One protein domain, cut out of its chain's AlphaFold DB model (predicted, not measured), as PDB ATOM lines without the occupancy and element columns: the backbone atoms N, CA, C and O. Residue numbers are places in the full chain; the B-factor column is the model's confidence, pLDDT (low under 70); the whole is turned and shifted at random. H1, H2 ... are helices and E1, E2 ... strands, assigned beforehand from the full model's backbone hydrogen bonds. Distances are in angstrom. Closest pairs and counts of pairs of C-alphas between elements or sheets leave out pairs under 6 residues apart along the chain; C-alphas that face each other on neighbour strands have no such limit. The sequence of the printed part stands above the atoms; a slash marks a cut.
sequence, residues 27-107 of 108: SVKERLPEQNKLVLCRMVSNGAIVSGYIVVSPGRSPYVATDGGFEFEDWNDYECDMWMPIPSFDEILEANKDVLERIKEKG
ATOM      1  N   SER A  27       2.524 -26.237 -16.503       94.88
ATOM      2  CA  SER A  27       3.691 -25.708 -17.214       94.88
ATOM      3  C   SER A  27       3.507 -24.228 -17.522       94.88
ATOM      4  O   SER A  27       2.458 -23.823 -18.021       94.88
ATOM      5  N   VAL A  28       4.564 -23.428 -17.347       94.81
ATOM      6  CA  VAL A  28       4.555 -22.013 -17.765       94.81
ATOM      7  C   VAL A  28       4.329 -21.847 -19.276       94.81
ATOM      8  O   VAL A  28       3.884 -20.794 -19.719       94.81
ATOM      9  N   LYS A  29       4.598 -22.897 -20.070       93.12
ATOM     10  CA  LYS A  29       4.316 -22.950 -21.516       93.12
ATOM     11  C   LYS A  29       2.849 -23.248 -21.830       93.12
ATOM     12  O   LYS A  29       2.391 -22.922 -22.919       93.12
ATOM     13  N   GLU A  30       2.139 -23.900 -20.912       92.94
ATOM     14  CA  GLU A  30       0.710 -24.187 -21.048       92.94
ATOM     15  C   GLU A  30      -0.114 -22.963 -20.648       92.94
ATOM     16  O   GLU A  30      -0.985 -22.524 -21.397       92.94
ATOM     17  N   ARG A  31       0.169 -22.404 -19.465       94.06
ATOM     18  CA  ARG A  31      -0.521 -21.225 -18.940       94.06
ATOM     19  C   ARG A  31       0.298 -20.564 -17.835       94.06
ATOM     20  O   ARG A  31       0.934 -21.247 -17.038       94.06
ATOM     21  N   LEU A  32       0.204 -19.240 -17.737       94.88
ATOM     22  CA  LEU A  32       0.762 -18.455 -16.634       94.88
ATOM     23  C   LEU A  32      -0.264 -18.273 -15.499       94.88
ATOM     24  O   LEU A  32      -1.477 -18.324 -15.750       94.88
ATOM     25  N   PRO A  33       0.182 -18.061 -14.250       94.94
ATOM     26  CA  PRO A  33      -0.718 -17.645 -13.181       94.94
ATOM     27  C   PRO A  33      -1.308 -16.259 -13.472       94.94
ATOM     28  O   PRO A  33      -0.861 -15.537 -14.363       94.94
ATOM     29  N   GLU A  34      -2.329 -15.879 -12.705       92.81
ATOM     30  CA  GLU A  34      -2.797 -14.490 -12.698       92.81
ATOM     31  C   GLU A  34      -1.645 -13.566 -12.280       92.81
ATOM     32  O   GLU A  34      -0.832 -13.919 -11.422       92.81
ATOM     33  N   GLN A  35      -1.565 -12.387 -12.898       88.06
ATOM     34  CA  GLN A  35      -0.515 -11.421 -12.589       88.06
ATOM     35  C   GLN A  35      -0.552 -11.056 -11.097       88.06
ATOM     36  O   GLN A  35      -1.626 -10.866 -10.528       88.06
ATOM     37  N   ASN A  36       0.625 -10.955 -10.473       86.19
ATOM     38  CA  ASN A  36       0.787 -10.669  -9.042       86.19
ATOM     39  C   ASN A  36       0.123 -11.695  -8.105       86.19
ATOM     40  O   ASN A  36      -0.160 -11.389  -6.948       86.19
ATOM     41  N   LYS A  37      -0.100 -12.930  -8.568       92.50
ATOM     42  CA  LYS A  37      -0.518 -14.041  -7.711       92.50
ATOM     43  C   LYS A  37       0.697 -14.793  -7.181       92.50
ATOM     44  O   LYS A  37       1.522 -15.263  -7.963       92.50
ATOM     45  N   LEU A  38       0.769 -14.943  -5.860       94.19
ATOM     46  CA  LEU A  38       1.779 -15.776  -5.216       94.19
ATOM     47  C   LEU A  38       1.482 -17.254  -5.501       94.19
ATOM     48  O   LEU A  38       0.371 -17.736  -5.266       94.19
ATOM     49  N   VAL A  39       2.478 -17.971  -6.009       96.56
ATOM     50  CA  VAL A  39       2.379 -19.388  -6.382       96.56
ATOM     51  C   VAL A  39       3.618 -20.148  -5.918       96.56
ATOM     52  O   VAL A  39       4.617 -19.538  -5.539       96.56
ATOM     53  N   LEU A  40       3.563 -21.482  -5.940       97.12
ATOM     54  CA  LEU A  40       4.772 -22.302  -5.847       97.12
ATOM     55  C   LEU A  40       5.349 -22.496  -7.246       97.12
ATOM     56  O   LEU A  40       4.616 -22.858  -8.163       97.12
ATOM     57  N   CYS A  41       6.655 -22.308  -7.386       96.06
ATOM     58  CA  CYS A  41       7.401 -22.424  -8.632       96.06
ATOM     59  C   CYS A  41       8.478 -23.495  -8.497       96.06
ATOM     60  O   CYS A  41       9.120 -23.603  -7.451       96.06
ATOM     61  N   ARG A  42       8.712 -24.251  -9.572       95.81
ATOM     62  CA  ARG A  42       9.868 -25.142  -9.690       95.81
ATOM     63  C   ARG A  42      10.991 -24.437 -10.440       95.81
ATOM     64  O   ARG A  42      10.795 -24.037 -11.586       95.81
ATOM     65  N   MET A  43      12.161 -24.343  -9.817       93.75
ATOM     66  CA  MET A  43      13.351 -23.744 -10.420       93.75
ATOM     67  C   MET A  43      13.970 -24.678 -11.461       93.75
ATOM     68  O   MET A  43      14.167 -25.864 -11.189       93.75
ATOM     69  N   VAL A  44      14.338 -24.146 -12.628       93.44
ATOM     70  CA  VAL A  44      15.033 -24.915 -13.679       93.44
ATOM     71  C   VAL A  44      16.458 -25.276 -13.251       93.44
ATOM     72  O   VAL A  44      16.932 -26.371 -13.546       93.44
ATOM     73  N   SER A  45      17.123 -24.383 -12.516       90.44
ATOM     74  CA  SER A  45      18.533 -24.506 -12.128       90.44
ATOM     75  C   SER A  45      18.834 -25.736 -11.264       90.44
ATOM     76  O   SER A  45      19.864 -26.384 -11.446       90.44
ATOM     77  N   ASN A  46      17.951 -26.076 -10.322       91.12
ATOM     78  CA  ASN A  46      18.187 -27.151  -9.353       91.12
ATOM     79  C   ASN A  46      16.930 -27.941  -8.947       91.12
ATOM     80  O   ASN A  46      17.009 -28.811  -8.081       91.12
ATOM     81  N   GLY A  47      15.766 -27.650  -9.535       92.69
ATOM     82  CA  GLY A  47      14.503 -28.302  -9.188       92.69
ATOM     83  C   GLY A  47      13.913 -27.888  -7.838       92.69
ATOM     84  O   GLY A  47      12.927 -28.493  -7.414       92.69
ATOM     85  N   ALA A  48      14.479 -26.885  -7.155       93.81
ATOM     86  CA  ALA A  48      13.941 -26.387  -5.894       93.81
ATOM     87  C   ALA A  48      12.511 -25.866  -6.071       93.81
ATOM     88  O   ALA A  48      12.151 -25.327  -7.120       93.81
ATOM     89  N   ILE A  49      11.706 -26.015  -5.021       95.12
ATOM     90  CA  ILE A  49      10.359 -25.456  -4.955       95.12
ATOM     91  C   ILE A  49      10.414 -24.210  -4.081       95.12
ATOM     92  O   ILE A  49      10.812 -24.286  -2.918       95.12
ATOM     93  N   VAL A  50      10.008 -23.076  -4.639       93.56
ATOM     94  CA  VAL A  50       9.992 -21.778  -3.952       93.56
ATOM     95  C   VAL A  50       8.622 -21.129  -4.102       93.56
ATOM     96  O   VAL A  50       7.934 -21.373  -5.089       93.56
ATOM     97  N   SER A  51       8.216 -20.292  -3.150       94.31
ATOM     98  CA  SER A  51       7.068 -19.405  -3.350       94.31
ATOM     99  C   SER A  51       7.515 -18.097  -3.993       94.31
ATOM    100  O   SER A  51       8.511 -17.519  -3.560       94.31
ATOM    101  N   GLY A  52       6.763 -17.596  -4.967       93.44
ATOM    102  CA  GLY A  52       7.054 -16.315  -5.603       93.44
ATOM    103  C   GLY A  52       6.020 -15.916  -6.651       93.44
ATOM    104  O   GLY A  52       4.990 -16.571  -6.818       93.44
ATOM    105  N   TYR A  53       6.310 -14.822  -7.342       93.00
ATOM    106  CA  TYR A  53       5.511 -14.279  -8.434       93.00
ATOM    107  C   TYR A  53       6.188 -14.604  -9.760       93.00
ATOM    108  O   TYR A  53       7.395 -14.425  -9.897       93.00
ATOM    109  N   ILE A  54       5.421 -15.071 -10.744       92.62
ATOM    110  CA  ILE A  54       5.962 -15.328 -12.080       92.62
ATOM    111  C   ILE A  54       5.878 -14.051 -12.901       92.62
ATOM    112  O   ILE A  54       4.786 -13.540 -13.160       92.62
ATOM    113  N   VAL A  55       7.039 -13.571 -13.332       88.75
ATOM    114  CA  VAL A  55       7.182 -12.391 -14.182       88.75
ATOM    115  C   VAL A  55       7.641 -12.830 -15.569       88.75
ATOM    116  O   VAL A  55       8.435 -13.761 -15.725       88.75
ATOM    117  N   VAL A  56       7.112 -12.167 -16.597       87.75
ATOM    118  CA  VAL A  56       7.457 -12.428 -17.995       87.75
ATOM    119  C   VAL A  56       7.976 -11.148 -18.625       87.75
ATOM    120  O   VAL A  56       7.270 -10.146 -18.679       87.75
ATOM    121  N   SER A  57       9.201 -11.220 -19.141       82.88
ATOM    122  CA  SER A  57       9.826 -10.153 -19.921       82.88
ATOM    123  C   SER A  57       9.987 -10.587 -21.381       82.88
ATOM    124  O   SER A  57      10.305 -11.753 -21.633       82.88
ATOM    125  N   PRO A  58       9.806  -9.683 -22.364       82.00
ATOM    126  CA  PRO A  58      10.001 -10.010 -23.774       82.00
ATOM    127  C   PRO A  58      11.377 -10.636 -24.038       82.00
ATOM    128  O   PRO A  58      12.406 -10.089 -23.649       82.00
ATOM    129  N   GLY A  59      11.396 -11.788 -24.713       81.50
ATOM    130  CA  GLY A  59      12.635 -12.477 -25.091       81.50
ATOM    131  C   GLY A  59      13.340 -13.239 -23.963       81.50
ATOM    132  O   GLY A  59      14.455 -13.708 -24.180       81.50
ATOM    133  N   ARG A  60      12.718 -13.386 -22.786       82.31
ATOM    134  CA  ARG A  60      13.238 -14.181 -21.662       82.31
ATOM    135  C   ARG A  60      12.254 -15.276 -21.252       82.31
ATOM    136  O   ARG A  60      11.043 -15.122 -21.416       82.31
ATOM    137  N   SER A  61      12.776 -16.372 -20.706       87.00
ATOM    138  CA  SER A  61      11.952 -17.368 -20.019       87.00
ATOM    139  C   SER A  61      11.290 -16.765 -18.771       87.00
ATOM    140  O   SER A  61      11.847 -15.828 -18.194       87.00
ATOM    141  N   PRO A  62      10.127 -17.281 -18.329       90.88
ATOM    142  CA  PRO A  62       9.497 -16.850 -17.083       90.88
ATOM    143  C   PRO A  62      10.417 -17.047 -15.871       90.88
ATOM    144  O   PRO A  62      11.020 -18.109 -15.709       90.88
ATOM    145  N   TYR A  63      10.494 -16.039 -15.005       90.25
ATOM    146  CA  TYR A  63      11.343 -16.051 -13.812       90.25
ATOM    147  C   TYR A  63      10.545 -15.732 -12.550       90.25
ATOM    148  O   TYR A  63       9.458 -15.150 -12.605       90.25
ATOM    149  N   VAL A  64      11.084 -16.164 -11.411       90.50
ATOM    150  CA  VAL A  64      10.445 -16.038 -10.100       90.50
ATOM    151  C   VAL A  64      10.952 -14.800  -9.379       90.50
ATOM    152  O   VAL A  64      12.137 -14.715  -9.077       90.50
ATOM    153  N   ALA A  65      10.044 -13.893  -9.029       88.44
ATOM    154  CA  ALA A  65      10.317 -12.748  -8.171       88.44
ATOM    155  C   ALA A  65       9.790 -12.968  -6.745       88.44
ATOM    156  O   ALA A  65       8.766 -13.619  -6.532       88.44
ATOM    157  N   THR A  66      10.484 -12.403  -5.756       81.94
ATOM    158  CA  THR A  66      10.064 -12.421  -4.343       81.94
ATOM    159  C   THR A  66       8.995 -11.371  -4.033       81.94
ATOM    160  O   THR A  66       8.239 -11.531  -3.077       81.94
ATOM    161  N   ASP A  67       8.892 -10.340  -4.871       77.06
ATOM    162  CA  ASP A  67       7.861  -9.306  -4.851       77.06
ATOM    163  C   ASP A  67       7.412  -9.024  -6.296       77.06
ATOM    164  O   ASP A  67       8.233  -8.983  -7.210       77.06
ATOM    165  N   GLY A  68       6.106  -8.853  -6.512       66.56
ATOM    166  CA  GLY A  68       5.505  -8.687  -7.839       66.56
ATOM    167  C   GLY A  68       5.910  -7.392  -8.553       66.56
ATOM    168  O   GLY A  68       5.691  -7.274  -9.756       66.56
ATOM    169  N   GLY A  69       6.504  -6.434  -7.830       65.38
ATOM    170  CA  GLY A  69       7.008  -5.168  -8.373       65.38
ATOM    171  C   GLY A  69       8.530  -4.999  -8.349       65.38
ATOM    172  O   GLY A  69       9.001  -3.905  -8.647       65.38
ATOM    173  N   PHE A  70       9.297  -6.024  -7.966       66.50
ATOM    174  CA  PHE A  70      10.744  -5.900  -7.767       66.50
ATOM    175  C   PHE A  70      11.526  -6.548  -8.916       66.50
ATOM    176  O   PHE A  70      11.322  -7.721  -9.219       66.50
ATOM    177  N   GLU A  71      12.438  -5.798  -9.542       61.59
ATOM    178  CA  GLU A  71      13.320  -6.261 -10.620       61.59
ATOM    179  C   GLU A  71      14.774  -6.351 -10.123       61.59
ATOM    180  O   GLU A  71      15.321  -5.368  -9.629       61.59
ATOM    181  N   PHE A  72      15.415  -7.517 -10.265       64.31
ATOM    182  CA  PHE A  72      16.866  -7.677 -10.116       64.31
ATOM    183  C   PHE A  72      17.562  -7.630 -11.490       64.31
ATOM    184  O   PHE A  72      16.965  -7.942 -12.519       64.31
ATOM    185  N   GLU A  73      18.838  -7.249 -11.541       59.19
ATOM    186  CA  GLU A  73      19.596  -7.229 -12.804       59.19
ATOM    187  C   GLU A  73      20.075  -8.634 -13.236       59.19
ATOM    188  O   GLU A  73      20.304  -8.867 -14.425       59.19
ATOM    189  N   ASP A  74      20.166  -9.593 -12.308       64.94
ATOM    190  CA  ASP A  74      20.847 -10.889 -12.456       64.94
ATOM    191  C   ASP A  74      19.912 -12.118 -12.451       64.94
ATOM    192  O   ASP A  74      20.328 -13.218 -12.097       64.94
ATOM    193  N   TRP A  75      18.671 -11.976 -12.934       65.00
ATOM    194  CA  TRP A  75      17.628 -13.025 -12.982       65.00
ATOM    195  C   TRP A  75      17.988 -14.370 -13.651       65.00
ATOM    196  O   TRP A  75      17.137 -15.258 -13.706       65.00
ATOM    197  N   ASN A  76      19.196 -14.542 -14.188       64.81
ATOM    198  CA  ASN A  76      19.578 -15.699 -15.001       64.81
ATOM    199  C   ASN A  76      19.365 -17.049 -14.291       64.81
ATOM    200  O   ASN A  76      19.047 -18.023 -14.964       64.81
ATOM    201  N   ASP A  77      19.457 -17.106 -12.957       73.44
ATOM    202  CA  ASP A  77      19.276 -18.350 -12.191       73.44
ATOM    203  C   ASP A  77      17.854 -18.549 -11.630       73.44
ATOM    204  O   ASP A  77      17.569 -19.568 -10.990       73.44
ATOM    205  N   TYR A  78      16.945 -17.599 -11.884       86.62
ATOM    206  CA  TYR A  78      15.587 -17.590 -11.332       86.62
ATOM    207  C   TYR A  78      14.510 -18.111 -12.291       86.62
ATOM    208  O   TYR A  78      13.314 -17.926 -12.052       86.62
ATOM    209  N   GLU A  79      14.911 -18.772 -13.375       92.81
ATOM    210  CA  GLU A  79      13.989 -19.375 -14.336       92.81
ATOM    211  C   GLU A  79      13.141 -20.482 -13.686       92.81
ATOM    212  O   GLU A  79      13.648 -21.342 -12.956       92.81
ATOM    213  N   CYS A  80      11.844 -20.489 -14.000       93.94
ATOM    214  CA  CYS A  80      10.924 -21.553 -13.610       93.94
ATOM    215  C   CYS A  80      10.189 -22.132 -14.820       93.94
ATOM    216  O   CYS A  80       9.870 -21.427 -15.777       93.94
ATOM    217  N   ASP A  81       9.897 -23.432 -14.773       95.56
ATOM    218  CA  ASP A  81       9.226 -24.141 -15.869       95.56
ATOM    219  C   ASP A  81       7.842 -24.700 -15.503       95.56
ATOM    220  O   ASP A  81       7.028 -24.983 -16.394       95.56
ATOM    221  N   MET A  82       7.549 -24.805 -14.206       96.31
ATOM    222  CA  MET A  82       6.289 -25.303 -13.661       96.31
ATOM    223  C   MET A  82       5.854 -24.478 -12.450       96.31
ATOM    224  O   MET A  82       6.690 -24.017 -11.668       96.31
ATOM    225  N   TRP A  83       4.543 -24.366 -12.251       97.25
ATOM    226  CA  TRP A  83       3.957 -23.711 -11.086       97.25
ATOM    227  C   TRP A  83       2.692 -24.408 -10.597       97.25
ATOM    228  O   TRP A  83       2.045 -25.124 -11.353       97.25
ATOM    229  N   MET A  84       2.313 -24.187  -9.342       96.62
ATOM    230  CA  MET A  84       1.009 -24.595  -8.817       96.62
ATOM    231  C   MET A  84       0.431 -23.511  -7.900       96.62
ATOM    232  O   MET A  84       1.193 -22.795  -7.242       96.62
ATOM    233  N   PRO A  85      -0.904 -23.361  -7.840       95.62
ATOM    234  CA  PRO A  85      -1.522 -22.453  -6.886       95.62
ATOM    235  C   PRO A  85      -1.212 -22.894  -5.451       95.62
ATOM    236  O   PRO A  85      -1.197 -24.088  -5.145       95.62
ATOM    237  N   ILE A  86      -0.989 -21.921  -4.568       95.50
ATOM    238  CA  ILE A  86      -0.978 -22.169  -3.127       95.50
ATOM    239  C   ILE A  86      -2.445 -22.266  -2.689       95.50
ATOM    240  O   ILE A  86      -3.187 -21.307  -2.918       95.50
ATOM    241  N   PRO A  87      -2.884 -23.395  -2.109       93.38
ATOM    242  CA  PRO A  87      -4.254 -23.524  -1.638       93.38
ATOM    243  C   PRO A  87      -4.510 -22.555  -0.482       93.38
ATOM    244  O   PRO A  87      -3.637 -22.301   0.353       93.38
ATOM    245  N   SER A  88      -5.721 -22.020  -0.428       93.81
ATOM    246  CA  SER A  88      -6.197 -21.240   0.707       93.81
ATOM    247  C   SER A  88      -6.357 -22.115   1.950       93.81
ATOM    248  O   SER A  88      -6.463 -23.342   1.875       93.81
ATOM    249  N   PHE A  89      -6.412 -21.475   3.117       94.88
ATOM    250  CA  PHE A  89      -6.668 -22.183   4.367       94.88
ATOM    251  C   PHE A  89      -8.007 -22.933   4.343       94.88
ATOM    252  O   PHE A  89      -8.064 -24.073   4.790       94.88
ATOM    253  N   ASP A  90      -9.052 -22.337   3.766       96.62
ATOM    254  CA  ASP A  90     -10.374 -22.961   3.673       96.62
ATOM    255  C   ASP A  90     -10.362 -24.198   2.765       96.62
ATOM    256  O   ASP A  90     -10.948 -25.219   3.116       96.62
ATOM    257  N   GLU A  91      -9.643 -24.158   1.636       95.12
ATOM    258  CA  GLU A  91      -9.453 -25.337   0.775       95.12
ATOM    259  C   GLU A  91      -8.686 -26.448   1.499       95.12
ATOM    260  O   GLU A  91      -9.061 -27.619   1.405       95.12
ATOM    261  N   ILE A  92      -7.635 -26.093   2.248       95.00
ATOM    262  CA  ILE A  92      -6.891 -27.052   3.076       95.00
ATOM    263  C   ILE A  92      -7.820 -27.657   4.132       95.00
ATOM    264  O   ILE A  92      -7.804 -28.870   4.339       95.00
ATOM    265  N   LEU A  93      -8.632 -26.835   4.793       94.88
ATOM    266  CA  LEU A  93      -9.547 -27.278   5.836       94.88
ATOM    267  C   LEU A  93     -10.612 -28.224   5.278       94.88
ATOM    268  O   LEU A  93     -10.834 -29.293   5.843       94.88
ATOM    269  N   GLU A  94     -11.230 -27.860   4.154       95.75
ATOM    270  CA  GLU A  94     -12.229 -28.677   3.465       95.75
ATOM    271  C   GLU A  94     -11.652 -30.036   3.061       95.75
ATOM    272  O   GLU A  94     -12.243 -31.074   3.359       95.75
ATOM    273  N   ALA A  95     -10.462 -30.036   2.450       93.31
ATOM    274  CA  ALA A  95      -9.785 -31.251   2.008       93.31
ATOM    275  C   ALA A  95      -9.391 -32.190   3.161       93.31
ATOM    276  O   ALA A  95      -9.148 -33.369   2.916       93.31
ATOM    277  N   ASN A  96      -9.324 -31.685   4.399       95.25
ATOM    278  CA  ASN A  96      -8.918 -32.440   5.588       95.25
ATOM    279  C   ASN A  96     -10.042 -32.599   6.629       95.25
ATOM    280  O   ASN A  96      -9.771 -32.974   7.773       95.25
ATOM    281  N   LYS A  97     -11.309 -32.343   6.275       95.75
ATOM    282  CA  LYS A  97     -12.441 -32.483   7.212       95.75
ATOM    283  C   LYS A  97     -12.535 -33.871   7.843       95.75
ATOM    284  O   LYS A  97     -12.770 -33.977   9.043       95.75
ATOM    285  N   ASP A  98     -12.317 -34.931   7.069       94.81
ATOM    286  CA  ASP A  98     -12.368 -36.310   7.569       94.81
ATOM    287  C   ASP A  98     -11.276 -36.588   8.616       94.81
ATOM    288  O   ASP A  98     -11.484 -37.345   9.565       94.81
ATOM    289  N   VAL A  99     -10.099 -35.972   8.457       92.81
ATOM    290  CA  VAL A  99      -8.989 -36.086   9.407       92.81
ATOM    291  C   VAL A  99      -9.387 -35.449  10.733       92.81
ATOM    292  O   VAL A  99      -9.161 -36.040  11.787       92.81
ATOM    293  N   LEU A 100     -10.025 -34.279  10.680       91.19
ATOM    294  CA  LEU A 100     -10.487 -33.570  11.870       91.19
ATOM    295  C   LEU A 100     -11.567 -34.349  12.624       91.19
ATOM    296  O   LEU A 100     -11.496 -34.426  13.849       91.19
ATOM    297  N   GLU A 101     -12.519 -34.968  11.924       92.88
ATOM    298  CA  GLU A 101     -13.534 -35.814  12.568       92.88
ATOM    299  C   GLU A 101     -12.906 -37.052  13.233       92.88
ATOM    300  O   GLU A 101     -13.180 -37.332  14.398       92.88
ATOM    301  N   ARG A 102     -11.949 -37.722  12.572       92.38
ATOM    302  CA  ARG A 102     -11.234 -38.873  13.160       92.38
ATOM    303  C   ARG A 102     -10.395 -38.525  14.389       92.38
ATOM    304  O   ARG A 102     -10.176 -39.387  15.239       92.38
ATOM    305  N   ILE A 103      -9.867 -37.304  14.472       92.62
ATOM    306  CA  ILE A 103      -9.120 -36.844  15.651       92.62
ATOM    307  C   ILE A 103     -10.071 -36.641  16.835       92.62
ATOM    308  O   ILE A 103      -9.717 -37.017  17.950       92.62
ATOM    309  N   LYS A 104     -11.279 -36.110  16.601       88.06
ATOM    310  CA  LYS A 104     -12.296 -35.930  17.650       88.06
ATOM    311  C   LYS A 104     -12.760 -37.267  18.232       88.06
ATOM    312  O   LYS A 104     -12.848 -37.389  19.443       88.06
ATOM    313  N   GLU A 105     -12.981 -38.277  17.389       84.50
ATOM    314  CA  GLU A 105     -13.414 -39.622  17.818       84.50
ATOM    315  C   GLU A 105     -12.393 -40.360  18.704       84.50
ATOM    316  O   GLU A 105     -12.763 -41.271  19.437       84.50
ATOM    317  N   LYS A 106     -11.105 -39.996  18.634       79.88
ATOM    318  CA  LYS A 106     -10.022 -40.598  19.438       79.88
ATOM    319  C   LYS A 106      -9.667 -39.789  20.690       79.88
ATOM    320  O   LYS A 106      -8.704 -40.136  21.370       79.88
ATOM    321  N   GLY A 107     -10.366 -38.678  20.920       64.31
ATOM    322  CA  GLY A 107     -10.117 -37.738  22.012       64.31
ATOM    323  C   GLY A 107     -10.854 -38.041  23.320       64.31
ATOM    324  O   GLY A 107     -10.649 -37.281  24.265       64.31
TER     325      GLY A 107
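Overview. This is residues 27 to 107 of the 108 residues of the protein "DUF551 domain-containing protein" of Bacteroides sp. 3_1_33FAA (UniProt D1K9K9). A small body built on a strongly twisted four-stranded sheet has an arm, residues 88 to 107, that sticks out with H1 and H2 and makes the length. The 81 printed residues include, in chain order, E1, E2, E3, E4, H1 and H2; the antiparallel sheet runs E3 E2 E1 E4. The class is mixed, with under half of the residues in named elements; the whole is loose, radius of gyration of the C-alphas 16.9 A, spans 56 by 25 by 24 A.

Along the chain. Find E1, residues 39 to 43, from C-alpha 39 at (2.379, -19.388, -6.382). Then come E2, 49 to 55, 16.3 A; E3, 63 to 65; E4, 80 to 85, 14.2 A; H1, 89 to 95; and H2, 97 to 105, ending at C-alpha 105 (-13.414, -39.622, 17.818).

Arrangement. E1, E2 and E3 form a meander, each the antiparallel neighbour of the strand before; with E4 antiparallel to E1, the four form a Greek key. Within hydrogen-bond range, find N 41 and O 50 at 2.8 A, N 65 and O 53 at 2.8 A, and N 40 and O 84 at 3.0 A. H1 and H2, with every O i to N i+4 pair within range, are not on the sheet and meet only through their link.

Size, cuts and confidence. The farthest C-alphas, of Gly 59 and Gly 107, are 58.1 A apart. The printed part has no cut; the E3 to E4 link is long, and pLDDT is under 70 at residues 68 to 76 and 107.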